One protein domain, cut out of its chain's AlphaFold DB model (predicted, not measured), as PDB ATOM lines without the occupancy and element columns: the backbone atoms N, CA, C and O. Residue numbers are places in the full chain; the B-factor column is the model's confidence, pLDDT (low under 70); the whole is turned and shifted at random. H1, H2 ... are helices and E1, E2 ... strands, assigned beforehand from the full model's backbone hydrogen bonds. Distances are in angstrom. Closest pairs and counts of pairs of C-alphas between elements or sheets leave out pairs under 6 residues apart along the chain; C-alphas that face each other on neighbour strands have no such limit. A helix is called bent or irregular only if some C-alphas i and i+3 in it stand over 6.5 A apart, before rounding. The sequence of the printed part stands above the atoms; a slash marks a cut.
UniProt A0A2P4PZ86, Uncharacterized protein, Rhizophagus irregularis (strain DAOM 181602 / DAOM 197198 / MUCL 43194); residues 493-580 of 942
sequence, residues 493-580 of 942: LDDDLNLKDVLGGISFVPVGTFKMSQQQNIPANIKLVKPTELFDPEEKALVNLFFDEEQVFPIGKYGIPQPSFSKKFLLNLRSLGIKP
ATOM      1  N   LEU A 493      39.035  16.893 -18.578       86.75
ATOM      2  CA  LEU A 493      38.824  15.445 -18.624       86.75
ATOM      3  C   LEU A 493      40.139  14.663 -18.524       86.75
ATOM      4  O   LEU A 493      40.120  13.551 -18.000       86.75
ATOM      5  N   ASP A 494      41.255  15.240 -18.980       84.75
ATOM      6  CA  ASP A 494      42.592  14.670 -18.777       84.75
ATOM      7  C   ASP A 494      42.972  14.647 -17.282       84.75
ATOM      8  O   ASP A 494      43.603  13.694 -16.820       84.75
ATOM      9  N   ASP A 495      42.537  15.657 -16.518       80.25
ATOM     10  CA  ASP A 495      42.789  15.765 -15.074       80.25
ATOM     11  C   ASP A 495      41.889  14.836 -14.223       80.25
ATOM     12  O   ASP A 495      42.319  14.350 -13.175       80.25
ATOM     13  N   ASP A 496      40.639  14.576 -14.639       81.94
ATOM     14  CA  ASP A 496      39.674  13.745 -13.896       81.94
ATOM     15  C   ASP A 496      38.702  12.992 -14.818       81.94
ATOM     16  O   ASP A 496      37.705  13.532 -15.309       81.94
ATOM     17  N   LEU A 497      38.930  11.684 -14.967       78.94
ATOM     18  CA  LEU A 497      38.082  10.811 -15.783       78.94
ATOM     19  C   LEU A 497      36.632  10.723 -15.274       78.94
ATOM     20  O   LEU A 497      35.716  10.547 -16.079       78.94
ATOM     21  N   ASN A 498      36.389  10.901 -13.968       86.00
ATOM     22  CA  ASN A 498      35.034  10.861 -13.403       86.00
ATOM     23  C   ASN A 498      34.234  12.130 -13.728       86.00
ATOM     24  O   ASN A 498      33.010  12.161 -13.566       86.00
ATOM     25  N   LEU A 499      34.896  13.205 -14.173       87.50
ATOM     26  CA  LEU A 499      34.227  14.444 -14.551       87.50
ATOM     27  C   LEU A 499      33.264  14.229 -15.719       87.50
ATOM     28  O   LEU A 499      32.194  14.842 -15.741       87.50
ATOM     29  N   LYS A 500      33.618  13.319 -16.636       89.00
ATOM     30  CA  LYS A 500      32.760  12.890 -17.743       89.00
ATOM     31  C   LYS A 500      31.404  12.410 -17.239       89.00
ATOM     32  O   LYS A 500      30.380  12.906 -17.700       89.00
ATOM     33  N   ASP A 501      31.407  11.483 -16.286       88.56
ATOM     34  CA  ASP A 501      30.184  10.874 -15.763       88.56
ATOM     35  C   ASP A 501      29.350  11.885 -14.969       88.56
ATOM     36  O   ASP A 501      28.122  11.889 -15.057       88.56
ATOM     37  N   VAL A 502      30.006  12.805 -14.251       91.00
ATOM     38  CA  VAL A 502      29.308  13.883 -13.538       91.00
ATOM     39  C   VAL A 502      28.636  14.852 -14.506       91.00
ATOM     40  O   VAL A 502      27.444  15.103 -14.364       91.00
ATOM     41  N   LEU A 503      29.350  15.369 -15.511       91.50
ATOM     42  CA  LEU A 503      28.770  16.267 -16.517       91.50
ATOM     43  C   LEU A 503      27.702  15.574 -17.368       91.50
ATOM     44  O   LEU A 503      26.660  16.162 -17.648       91.50
ATOM     45  N   GLY A 504      27.932  14.314 -17.739       91.94
ATOM     46  CA  GLY A 504      26.956  13.480 -18.438       91.94
ATOM     47  C   GLY A 504      25.691  13.208 -17.618       91.94
ATOM     48  O   GLY A 504      24.649  12.895 -18.198       91.94
ATOM     49  N   GLY A 505      25.760  13.356 -16.291       92.75
ATOM     50  CA  GLY A 505      24.654  13.201 -15.350       92.75
ATOM     51  C   GLY A 505      23.857  14.476 -15.048       92.75
ATOM     52  O   GLY A 505      22.869  14.381 -14.320       92.75
ATOM     53  N   ILE A 506      24.254  15.634 -15.590       93.75
ATOM     54  CA  ILE A 506      23.660  16.950 -15.304       93.75
ATOM     55  C   ILE A 506      22.773  17.408 -16.462       93.75
ATOM     56  O   ILE A 506      23.129  17.298 -17.635       93.75
ATOM     57  N   SER A 507      21.617  17.963 -16.123       94.50
ATOM     58  CA  SER A 507      20.573  18.372 -17.057       94.50
ATOM     59  C   SER A 507      20.778  19.821 -17.502       94.50
ATOM     60  O   SER A 507      20.294  20.755 -16.870       94.50
ATOM     61  N   PHE A 508      21.511  20.019 -18.597       94.44
ATOM     62  CA  PHE A 508      21.808  21.355 -19.141       94.44
ATOM     63  C   PHE A 508      21.610  21.459 -20.659       94.44
ATOM     64  O   PHE A 508      21.714  22.547 -21.223       94.44
ATOM     65  N   VAL A 509      21.342  20.339 -21.342       94.31
ATOM     66  CA  VAL A 509      21.234  20.312 -22.803       94.31
ATOM     67  C   VAL A 509      19.768  20.449 -23.206       94.31
ATOM     68  O   VAL A 509      18.944  19.646 -22.759       94.31
ATOM     69  N   PRO A 510      19.406  21.419 -24.062       94.12
ATOM     70  CA  PRO A 510      18.049  21.534 -24.571       94.12
ATOM     71  C   PRO A 510      17.723  20.363 -25.502       94.12
ATOM     72  O   PRO A 510      18.486  20.058 -26.425       94.12
ATOM     73  N   VAL A 511      16.573  19.727 -25.268       94.94
ATOM     74  CA  VAL A 511      16.076  18.598 -26.066       94.94
ATOM     75  C   VAL A 511      14.962  19.017 -27.020       94.94
ATOM     76  O   VAL A 511      14.103  19.833 -26.689       94.94
ATOM     77  N   GLY A 512      14.947  18.421 -28.207       94.81
ATOM     78  CA  GLY A 512      13.882  18.603 -29.181       94.81
ATOM     79  C   GLY A 512      13.893  17.536 -30.267       94.81
ATOM     80  O   GLY A 512      14.524  16.485 -30.135       94.81
ATOM     81  N   THR A 513      13.129  17.790 -31.327       95.06
ATOM     82  CA  THR A 513      12.982  16.847 -32.439       95.06
ATOM     83  C   THR A 513      14.190  16.873 -33.367       95.06
ATOM     84  O   THR A 513      14.966  17.832 -33.385       95.06
ATOM     85  N   PHE A 514      14.321  15.849 -34.211       94.56
ATOM     86  CA  PHE A 514      15.384  15.795 -35.214       94.56
ATOM     87  C   PHE A 514      15.385  17.030 -36.131       94.56
ATOM     88  O   PHE A 514      16.430  17.637 -36.370       94.56
ATOM     89  N   LYS A 515      14.203  17.481 -36.576       93.19
ATOM     90  CA  LYS A 515      14.063  18.688 -37.408       93.19
ATOM     91  C   LYS A 515      14.525  19.954 -36.678       93.19
ATOM     92  O   LYS A 515      15.175  20.801 -37.284       93.19
ATOM     93  N   MET A 516      14.225  20.078 -35.383       93.69
ATOM     94  CA  MET A 516      14.720  21.189 -34.561       93.69
ATOM     95  C   MET A 516      16.243  21.137 -34.396       93.69
ATOM     96  O   MET A 516      16.885  22.181 -34.463       93.69
ATOM     97  N   SER A 517      16.821  19.938 -34.255       93.25
ATOM     98  CA  SER A 517      18.273  19.728 -34.190       93.25
ATOM     99  C   SER A 517      18.965  20.157 -35.484       93.25
ATOM    100  O   SER A 517      19.945  20.898 -35.440       93.25
ATOM    101  N   GLN A 518      18.409  19.772 -36.638       91.38
ATOM    102  CA  GLN A 518      18.896  20.189 -37.955       91.38
ATOM    103  C   GLN A 518      18.840  21.703 -38.140       91.38
ATOM    104  O   GLN A 518      19.783  22.300 -38.645       91.38
ATOM    105  N   GLN A 519      17.736  22.333 -37.746       90.00
ATOM    106  CA  GLN A 519      17.527  23.767 -37.937       90.00
ATOM    107  C   GLN A 519      18.170  24.626 -36.836       90.00
ATOM    108  O   GLN A 519      18.111  25.846 -36.928       90.00
ATOM    109  N   GLN A 520      18.748  24.006 -35.797       87.00
ATOM    110  CA  GLN A 520      19.205  24.665 -34.565       87.00
ATOM    111  C   GLN A 520      18.139  25.581 -33.935       87.00
ATOM    112  O   GLN A 520      18.441  26.604 -33.322       87.00
ATOM    113  N   ASN A 521      16.871  25.191 -34.065       87.00
ATOM    114  CA  ASN A 521      15.741  25.950 -33.545       87.00
ATOM    115  C   ASN A 521      15.525  25.643 -32.064       87.00
ATOM    116  O   ASN A 521      15.550  24.482 -31.656       87.00
ATOM    117  N   ILE A 522      15.256  26.685 -31.277       83.50
ATOM    118  CA  ILE A 522      14.945  26.573 -29.851       83.50
ATOM    119  C   ILE A 522      13.461  26.929 -29.652       83.50
ATOM    120  O   ILE A 522      13.048  28.025 -30.036       83.50
ATOM    121  N   PRO A 523      12.630  26.020 -29.107       85.88
ATOM    122  CA  PRO A 523      11.223  26.294 -28.836       85.88
ATOM    123  C   PRO A 523      11.058  27.245 -27.642       85.88
ATOM    124  O   PRO A 523      11.945  27.370 -26.806       85.88
ATOM    125  N   ALA A 524       9.884  27.874 -27.520       81.38
ATOM    126  CA  ALA A 524       9.597  28.797 -26.417       81.38
ATOM    127  C   ALA A 524       9.590  28.118 -25.032       81.38
ATOM    128  O   ALA A 524       9.961  28.741 -24.043       81.38
ATOM    129  N   ASN A 525       9.177  26.846 -24.956       84.12
ATOM    130  CA  ASN A 525       9.242  26.045 -23.735       84.12
ATOM    131  C   ASN A 525      10.392  25.038 -23.854       84.12
ATOM    132  O   ASN A 525      10.265  24.027 -24.548       84.12
ATOM    133  N   ILE A 526      11.522  25.356 -23.227       87.44
ATOM    134  CA  ILE A 526      12.760  24.580 -23.325       87.44
ATOM    135  C   ILE A 526      12.788  23.553 -22.199       87.44
ATOM    136  O   ILE A 526      12.743  23.904 -21.021       87.44
ATOM    137  N   LYS A 527      12.919  22.278 -22.563       91.94
ATOM    138  CA  LYS A 527      13.213  21.202 -21.619       91.94
ATOM    139  C   LYS A 527      14.710  20.907 -21.655       91.94
ATOM    140  O   LYS A 527      15.250  20.651 -22.730       91.94
ATOM    141  N   LEU A 528      15.354  20.925 -20.492       93.56
ATOM    142  CA  LEU A 528      16.756  20.539 -20.336       93.56
ATOM    143  C   LEU A 528      16.845  19.097 -19.860       93.56
ATOM    144  O   LEU A 528      16.076  18.673 -18.996       93.56
ATOM    145  N   VAL A 529      17.765  18.347 -20.449       95.00
ATOM    146  CA  VAL A 529      18.019  16.941 -20.129       95.00
ATOM    147  C   VAL A 529      19.515  16.681 -20.057       95.00
ATOM    148  O   VAL A 529      20.345  17.531 -20.404       95.00
ATOM    149  N   LYS A 530      19.855  15.488 -19.583       95.56
ATOM    150  CA  LYS A 530      21.233  15.026 -19.463       95.56
ATOM    151  C   LYS A 530      21.792  14.650 -20.835       95.56
ATOM    152  O   LYS A 530      21.056  14.052 -21.625       95.56
ATOM    153  N   PRO A 531      23.086  14.888 -21.118       95.19
ATOM    154  CA  PRO A 531      23.728  14.359 -22.322       95.19
ATOM    155  C   PRO A 531      23.494  12.850 -22.502       95.19
ATOM    156  O   PRO A 531      23.174  12.401 -23.597       95.19
ATOM    157  N   THR A 532      23.542  12.084 -21.409       94.62
ATOM    158  CA  THR A 532      23.334  10.623 -21.393       94.62
ATOM    159  C   THR A 532      21.904  10.167 -21.708       94.62
ATOM    160  O   THR A 532      21.670   8.973 -21.895       94.62
ATOM    161  N   GLU A 533      20.934  11.078 -21.791       94.25
ATOM    162  CA  GLU A 533      19.545  10.783 -22.173       94.25
ATOM    163  C   GLU A 533      19.265  11.057 -23.661       94.25
ATOM    164  O   GLU A 533      18.190  10.717 -24.156       94.25
ATOM    165  N   LEU A 534      20.225  11.645 -24.380       96.12
ATOM    166  CA  LEU A 534      20.089  12.072 -25.772       96.12
ATOM    167  C   LEU A 534      20.734  11.087 -26.750       96.12
ATOM    168  O   LEU A 534      21.672  10.364 -26.409       96.12
ATOM    169  N   PHE A 535      20.261  11.112 -27.995       95.94
ATOM    170  CA  PHE A 535      20.842  10.355 -29.105       95.94
ATOM    171  C   PHE A 535      21.618  11.270 -30.045       95.94
ATOM    172  O   PHE A 535      21.285  12.448 -30.204       95.94
ATOM    173  N   ASP A 536      22.649  10.716 -30.676       95.19
ATOM    174  CA  ASP A 536      23.446  11.440 -31.657       95.19
ATOM    175  C   ASP A 536      22.620  11.723 -32.929       95.19
ATOM    176  O   ASP A 536      22.167  10.784 -33.593       95.19
ATOM    177  N   PRO A 537      22.391  12.998 -33.290       94.25
ATOM    178  CA  PRO A 537      21.592  13.344 -34.455       94.25
ATOM    179  C   PRO A 537      22.340  13.148 -35.788       94.25
ATOM    180  O   PRO A 537      21.700  13.176 -36.837       94.25
ATOM    181  N   GLU A 538      23.664  12.946 -35.803       93.19
ATOM    182  CA  GLU A 538      24.391  12.614 -37.042       93.19
ATOM    183  C   GLU A 538      24.311  11.112 -37.385       93.19
ATOM    184  O   GLU A 538      24.528  10.729 -38.540       93.19
ATOM    185  N   GLU A 539      23.910  10.264 -36.429       93.31
ATOM    186  CA  GLU A 539      23.759   8.819 -36.621       93.31
ATOM    187  C   GLU A 539      22.453   8.474 -37.349       93.31
ATOM    188  O   GLU A 539      21.403   8.211 -36.755       93.31
ATOM    189  N   LYS A 540      22.511   8.440 -38.686       90.56
ATOM    190  CA  LYS A 540      21.343   8.201 -39.560       90.56
ATOM    191  C   LYS A 540      20.559   6.935 -39.206       90.56
ATOM    192  O   LYS A 540      19.330   6.937 -39.296       90.56
ATOM    193  N   ALA A 541      21.255   5.859 -38.831       90.19
ATOM    194  CA  ALA A 541      20.623   4.598 -38.451       90.19
ATOM    195  C   ALA A 541      19.742   4.765 -37.205       90.19
ATOM    196  O   ALA A 541      18.640   4.226 -37.188       90.19
ATOM    197  N   LEU A 542      20.181   5.569 -36.226       91.94
ATOM    198  CA  LEU A 542      19.412   5.904 -35.026       91.94
ATOM    199  C   LEU A 542      18.252   6.846 -35.329       91.94
ATOM    200  O   LEU A 542      17.127   6.575 -34.919       91.94
ATOM    201  N   VAL A 543      18.504   7.929 -36.067       92.75
ATOM    202  CA  VAL A 543      17.483   8.938 -36.399       92.75
ATOM    203  C   VAL A 543      16.251   8.293 -37.037       92.75
ATOM    204  O   VAL A 543      15.116   8.599 -36.670       92.75
ATOM    205  N   ASN A 544      16.463   7.327 -37.932       92.31
ATOM    206  CA  ASN A 544      15.391   6.621 -38.633       92.31
ATOM    207  C   ASN A 544      14.502   5.743 -37.729       92.31
ATOM    208  O   ASN A 544      13.460   5.268 -38.197       92.31
ATOM    209  N   LEU A 545      14.885   5.526 -36.465       93.88
ATOM    210  CA  LEU A 545      14.131   4.740 -35.483       93.88
ATOM    211  C   LEU A 545      13.078   5.563 -34.740       93.88
ATOM    212  O   LEU A 545      12.125   4.972 -34.230       93.88
ATOM    213  N   PHE A 546      13.233   6.888 -34.672       94.12
ATOM    214  CA  PHE A 546      12.365   7.798 -33.914       94.12
ATOM    215  C   PHE A 546      11.266   8.405 -34.791       94.12
ATOM    216  O   PHE A 546      11.477   8.616 -35.984       94.12
ATOM    217  N   PHE A 547      10.085   8.651 -34.223       92.44
ATOM    218  CA  PHE A 547       9.005   9.410 -34.865       92.44
ATOM    219  C   PHE A 547       9.343  10.912 -34.860       92.44
ATOM    220  O   PHE A 547      10.098  11.380 -34.007       92.44
ATOM    221  N   ASP A 548       8.796  11.674 -35.809       90.25
ATOM    222  CA  ASP A 548       9.211  13.061 -36.074       90.25
ATOM    223  C   ASP A 548       8.936  14.024 -34.906       90.25
ATOM    224  O   ASP A 548       9.632  15.027 -34.737       90.25
ATOM    225  N   GLU A 549       7.930  13.728 -34.088       90.12
ATOM    226  CA  GLU A 549       7.545  14.502 -32.911       90.12
ATOM    227  C   GLU A 549       8.333  14.144 -31.639       90.12
ATOM    228  O   GLU A 549       8.186  14.822 -30.619       90.12
ATOM    229  N   GLU A 550       9.156  13.091 -31.661       92.44
ATOM    230  CA  GLU A 550       9.911  12.668 -30.482       92.44
ATOM    231  C   GLU A 550      11.051  13.637 -30.162       92.44
ATOM    232  O   GLU A 550      11.915  13.928 -30.990       92.44
ATOM    233  N   GLN A 551      11.065  14.119 -28.919       94.31
ATOM    234  CA  GLN A 551      12.075  15.046 -28.421       94.31
ATOM    235  C   GLN A 551      13.188  14.276 -27.715       94.31
ATOM    236  O   GLN A 551      13.131  14.072 -26.502       94.31
ATOM    237  N   VAL A 552      14.173  13.820 -28.484       94.94
ATOM    238  CA  VAL A 552      15.273  12.970 -27.989       94.94
ATOM    239  C   VAL A 552      16.654  13.386 -28.513       94.94
ATOM    240  O   VAL A 552      17.647  12.706 -28.258       94.94
ATOM    241  N   PHE A 553      16.726  14.497 -29.248       96.12
ATOM    242  CA  PHE A 553      17.957  15.007 -29.850       96.12
ATOM    243  C   PHE A 553      18.343  16.356 -29.236       96.12
ATOM    244  O   PHE A 553      17.453  17.132 -28.872       96.12
ATOM    245  N   PRO A 554      19.647  16.672 -29.140       95.38
ATOM    246  CA  PRO A 554      20.090  18.001 -28.738       95.38
ATOM    247  C   PRO A 554      19.670  19.048 -29.781       95.38
ATOM    248  O   PRO A 554      19.696  18.779 -30.986       95.38
ATOM    249  N   ILE A 555      19.292  20.248 -29.333       93.62
ATOM    250  CA  ILE A 555      18.844  21.355 -30.201       93.62
ATOM    251  C   ILE A 555      19.583  22.669 -29.916       93.62
ATOM    252  O   ILE A 555      20.491  22.731 -29.085       93.62
ATOM    253  N   GLY A 556      19.230  23.736 -30.641       90.62
ATOM    254  CA  GLY A 556      19.972  24.996 -30.596       90.62
ATOM    255  C   GLY A 556      21.417  24.796 -31.049       90.62
ATOM    256  O   GLY A 556      21.693  24.009 -31.952       90.62
ATOM    257  N   LYS A 557      22.362  25.444 -30.365       89.31
ATOM    258  CA  LYS A 557      23.801  25.307 -30.652       89.31
ATOM    259  C   LYS A 557      24.390  23.916 -30.380       89.31
ATOM    260  O   LYS A 557      25.518  23.658 -30.784       89.31
ATOM    261  N   TYR A 558      23.648  23.040 -29.700       92.38
ATOM    262  CA  TYR A 558      24.048  21.660 -29.406       92.38
ATOM    263  C   TYR A 558      23.603  20.661 -30.481       92.38
ATOM    264  O   TYR A 558      24.019  19.505 -30.437       92.38
ATOM    265  N   GLY A 559      22.731  21.082 -31.404       91.44
ATOM    266  CA  GLY A 559      22.211  20.236 -32.474       91.44
ATOM    267  C   GLY A 559      23.220  19.978 -33.593       91.44
ATOM    268  O   GLY A 559      24.428  20.164 -33.433       91.44
ATOM    269  N   ILE A 560      22.718  19.556 -34.756       91.94
ATOM    270  CA  ILE A 560      23.570  19.272 -35.917       91.94
ATOM    271  C   ILE A 560      24.306  20.557 -36.333       91.94
ATOM    272  O   ILE A 560      23.654  21.588 -36.547       91.94
ATOM    273  N   PRO A 561      25.647  20.537 -36.457       86.50
ATOM    274  CA  PRO A 561      26.404  21.728 -36.804       86.50
ATOM    275  C   PRO A 561      26.045  22.249 -38.197       86.50
ATOM    276  O   PRO A 561      26.167  21.540 -39.195       86.50
ATOM    277  N   GLN A 562      25.657  23.519 -38.268       81.75
ATOM    278  CA  GLN A 562      25.508  24.254 -39.524       81.75
ATOM    279  C   GLN A 562      26.820  24.986 -39.870       81.75
ATOM    280  O   GLN A 562      27.599  25.272 -38.960       81.75
ATOM    281  N   PRO A 563      27.100  25.321 -41.148       79.88
ATOM    282  CA  PRO A 563      28.384  25.900 -41.573       79.88
ATOM    283  C   PRO A 563      28.820  27.161 -40.809       79.88
ATOM    284  O   PRO A 563      30.009  27.437 -40.696       79.88
ATOM    285  N   SER A 564      27.859  27.919 -40.283       74.69
ATOM    286  CA  SER A 564      28.053  29.151 -39.516       74.69
ATOM    287  C   SER A 564      28.242  28.947 -38.005       74.69
ATOM    288  O   SER A 564      28.457  29.926 -37.295       74.69
ATOM    289  N   PHE A 565      28.172  27.714 -37.493       75.38
ATOM    290  CA  PHE A 565      28.202  27.413 -36.059       75.38
ATOM    291  C   PHE A 565      29.332  26.444 -35.689       75.38
ATOM    292  O   PHE A 565      29.784  25.625 -36.490       75.38
ATOM    293  N   SER A 566      29.804  26.535 -34.442       80.81
ATOM    294  CA  SER A 566      30.913  25.707 -33.968       80.81
ATOM    295  C   SER A 566      30.504  24.243 -33.804       80.81
ATOM    296  O   SER A 566      29.550  23.927 -33.096       80.81
ATOM    297  N   LYS A 567      31.301  23.330 -34.374       87.94
ATOM    298  CA  LYS A 567      31.156  21.877 -34.180       87.94
ATOM    299  C   LYS A 567      31.488  21.423 -32.753       87.94
ATOM    300  O   LYS A 567      31.188  20.288 -32.394       87.94
ATOM    301  N   LYS A 568      32.102  22.294 -31.937       91.31
ATOM    302  CA  LYS A 568      32.605  21.945 -30.599       91.31
ATOM    303  C   LYS A 568      31.516  21.416 -29.669       91.31
ATOM    304  O   LYS A 568      31.788  20.522 -28.880       91.31
ATOM    305  N   PHE A 569      30.291  21.936 -29.773       91.88
ATOM    306  CA  PHE A 569      29.209  21.573 -28.860       91.88
ATOM    307  C   PHE A 569      28.816  20.108 -29.004       91.88
ATOM    308  O   PHE A 569      28.888  19.370 -28.026       91.88
ATOM    309  N   LEU A 570      28.477  19.666 -30.217       92.44
ATOM    310  CA  LEU A 570      28.103  18.273 -30.447       92.44
ATOM    311  C   LEU A 570      29.282  17.314 -30.198       92.44
ATOM    312  O   LEU A 570      29.090  16.256 -29.606       92.44
ATOM    313  N   LEU A 571      30.511  17.703 -30.566       91.75
ATOM    314  CA  LEU A 571      31.715  16.907 -30.284       91.75
ATOM    315  C   LEU A 571      31.943  16.710 -28.780       91.75
ATOM    316  O   LEU A 571      32.193  15.592 -28.338       91.75
ATOM    317  N   ASN A 572      31.803  17.766 -27.981       93.31
ATOM    318  CA  ASN A 572      31.912  17.656 -26.532       93.31
ATOM    319  C   ASN A 572      30.753  16.849 -25.935       93.31
ATOM    320  O   ASN A 572      30.975  16.058 -25.026       93.31
ATOM    321  N   LEU A 573      29.537  16.957 -26.479       94.00
ATOM    322  CA  LEU A 573      28.416  16.112 -26.061       94.00
ATOM    323  C   LEU A 573      28.655  14.615 -26.327       94.00
ATOM    324  O   LEU A 573      28.276  13.796 -25.490       94.00
ATOM    325  N   ARG A 574      29.341  14.244 -27.419       92.81
ATOM    326  CA  ARG A 574      29.829  12.863 -27.644       92.81
ATOM    327  C   ARG A 574      30.750  12.406 -26.528       92.81
ATOM    328  O   ARG A 574      30.551  11.329 -25.970       92.81
ATOM    329  N   SER A 575      31.699  13.253 -26.141       90.50
ATOM    330  CA  SER A 575      32.588  12.970 -25.013       90.50
ATOM    331  C   SER A 575      31.827  12.819 -23.693       90.50
ATOM    332  O   SER A 575      32.243  12.010 -22.871       90.50
ATOM    333  N   LEU A 576      30.704  13.524 -23.512       92.56
ATOM    334  CA  LEU A 576      29.847  13.480 -22.316       92.56
ATOM    335  C   LEU A 576      28.777  12.372 -22.324       92.56
ATOM    336  O   LEU A 576      28.081  12.201 -21.324       92.56
ATOM    337  N   GLY A 577      28.655  11.599 -23.408       91.12
ATOM    338  CA  GLY A 577      27.850  10.376 -23.426       91.12
ATOM    339  C   GLY A 577      26.494  10.455 -24.128       91.12
ATOM    340  O   GLY A 577      25.634   9.635 -23.807       91.12
ATOM    341  N   ILE A 578      26.288  11.368 -25.092       94.62
ATOM    342  CA  ILE A 578      25.171  11.174 -26.042       94.62
ATOM    343  C   ILE A 578      25.318   9.812 -26.718       94.62
ATOM    344  O   ILE A 578      26.430   9.371 -27.005       94.62
ATOM    345  N   LYS A 579      24.202   9.132 -26.953       93.06
ATOM    346  CA  LYS A 579      24.193   7.737 -27.396       93.06
ATOM    347  C   LYS A 579      24.413   7.635 -28.911       93.06
ATOM    348  O   LYS A 579      23.517   8.046 -29.656       93.06
ATOM    349  N   PRO A 580      25.535   7.051 -29.384       91.25
ATOM    350  CA  PRO A 580      25.731   6.748 -30.804       91.25
ATOM    351  C   PRO A 580      25.069   5.420 -31.205       91.25
ATOM    352  O   PRO A 580      24.855   5.153 -32.383       91.25
TER     353      PRO A 580
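AT A GLANCE: This is residues 493 to 580 of the 942 residues of an uncharacterized protein of Rhizophagus irregularis (strain DAOM 181602 / DAOM 197198 / MUCL 43194) (UniProt A0A2P4PZ86). Little regular structure is here: two long loops pair with the short strand E1 near the middle, H1 and H4 meet at a corner, and H1 reaches out toward one end of the longest axis. The 88 printed residues, mostly helix by class, hold only 30 in named elements, in the order H1, E1, H2, H3, H4. The whole is compact, with a radius of gyration of the C-alphas of 12.5 A and spans of 38 by 29 by 26 A.

IN THESE COORDINATES: Find C-alpha 498 at (35.034, 10.861, -13.403), where H1, residues 498 to 504, begins. Next come E1, residues 509 to 512, 9.9 A long, H2, residues 514 to 519, and H3, residues 540 to 543. H4, residues 568 to 576, runs 12.2 A to C-alpha 576 at (29.847, 13.480, -22.316).

HOW THE PARTS SIT: Look at Gly 504 and Leu 576, whose C-alphas, the closest of H1 and H4, are 4.8 A apart; these helices touch at a steep tilt of 62 degrees, opposite ways. Residues 509 to 510 of E1 pair antiparallel with 528 to 529, and 511 to 512 with 553 to 554. E1 and H2 meet only through their link. H2 and H3 are close but not clearly touching, the closest C-alphas, of Phe 514 and Val 543, 7.3 A apart. Every O i to N i+4 pair is within hydrogen-bond range in H1, H2 and H4; H3 is too short for one.

THE WHOLE: The farthest C-alphas, of Asp 495 and Asp 548, are 39.7 A apart. The printed part has no cut; the links H2 to H3 and H3 to H4 are long, and no printed residue is under 70 in pLDDT.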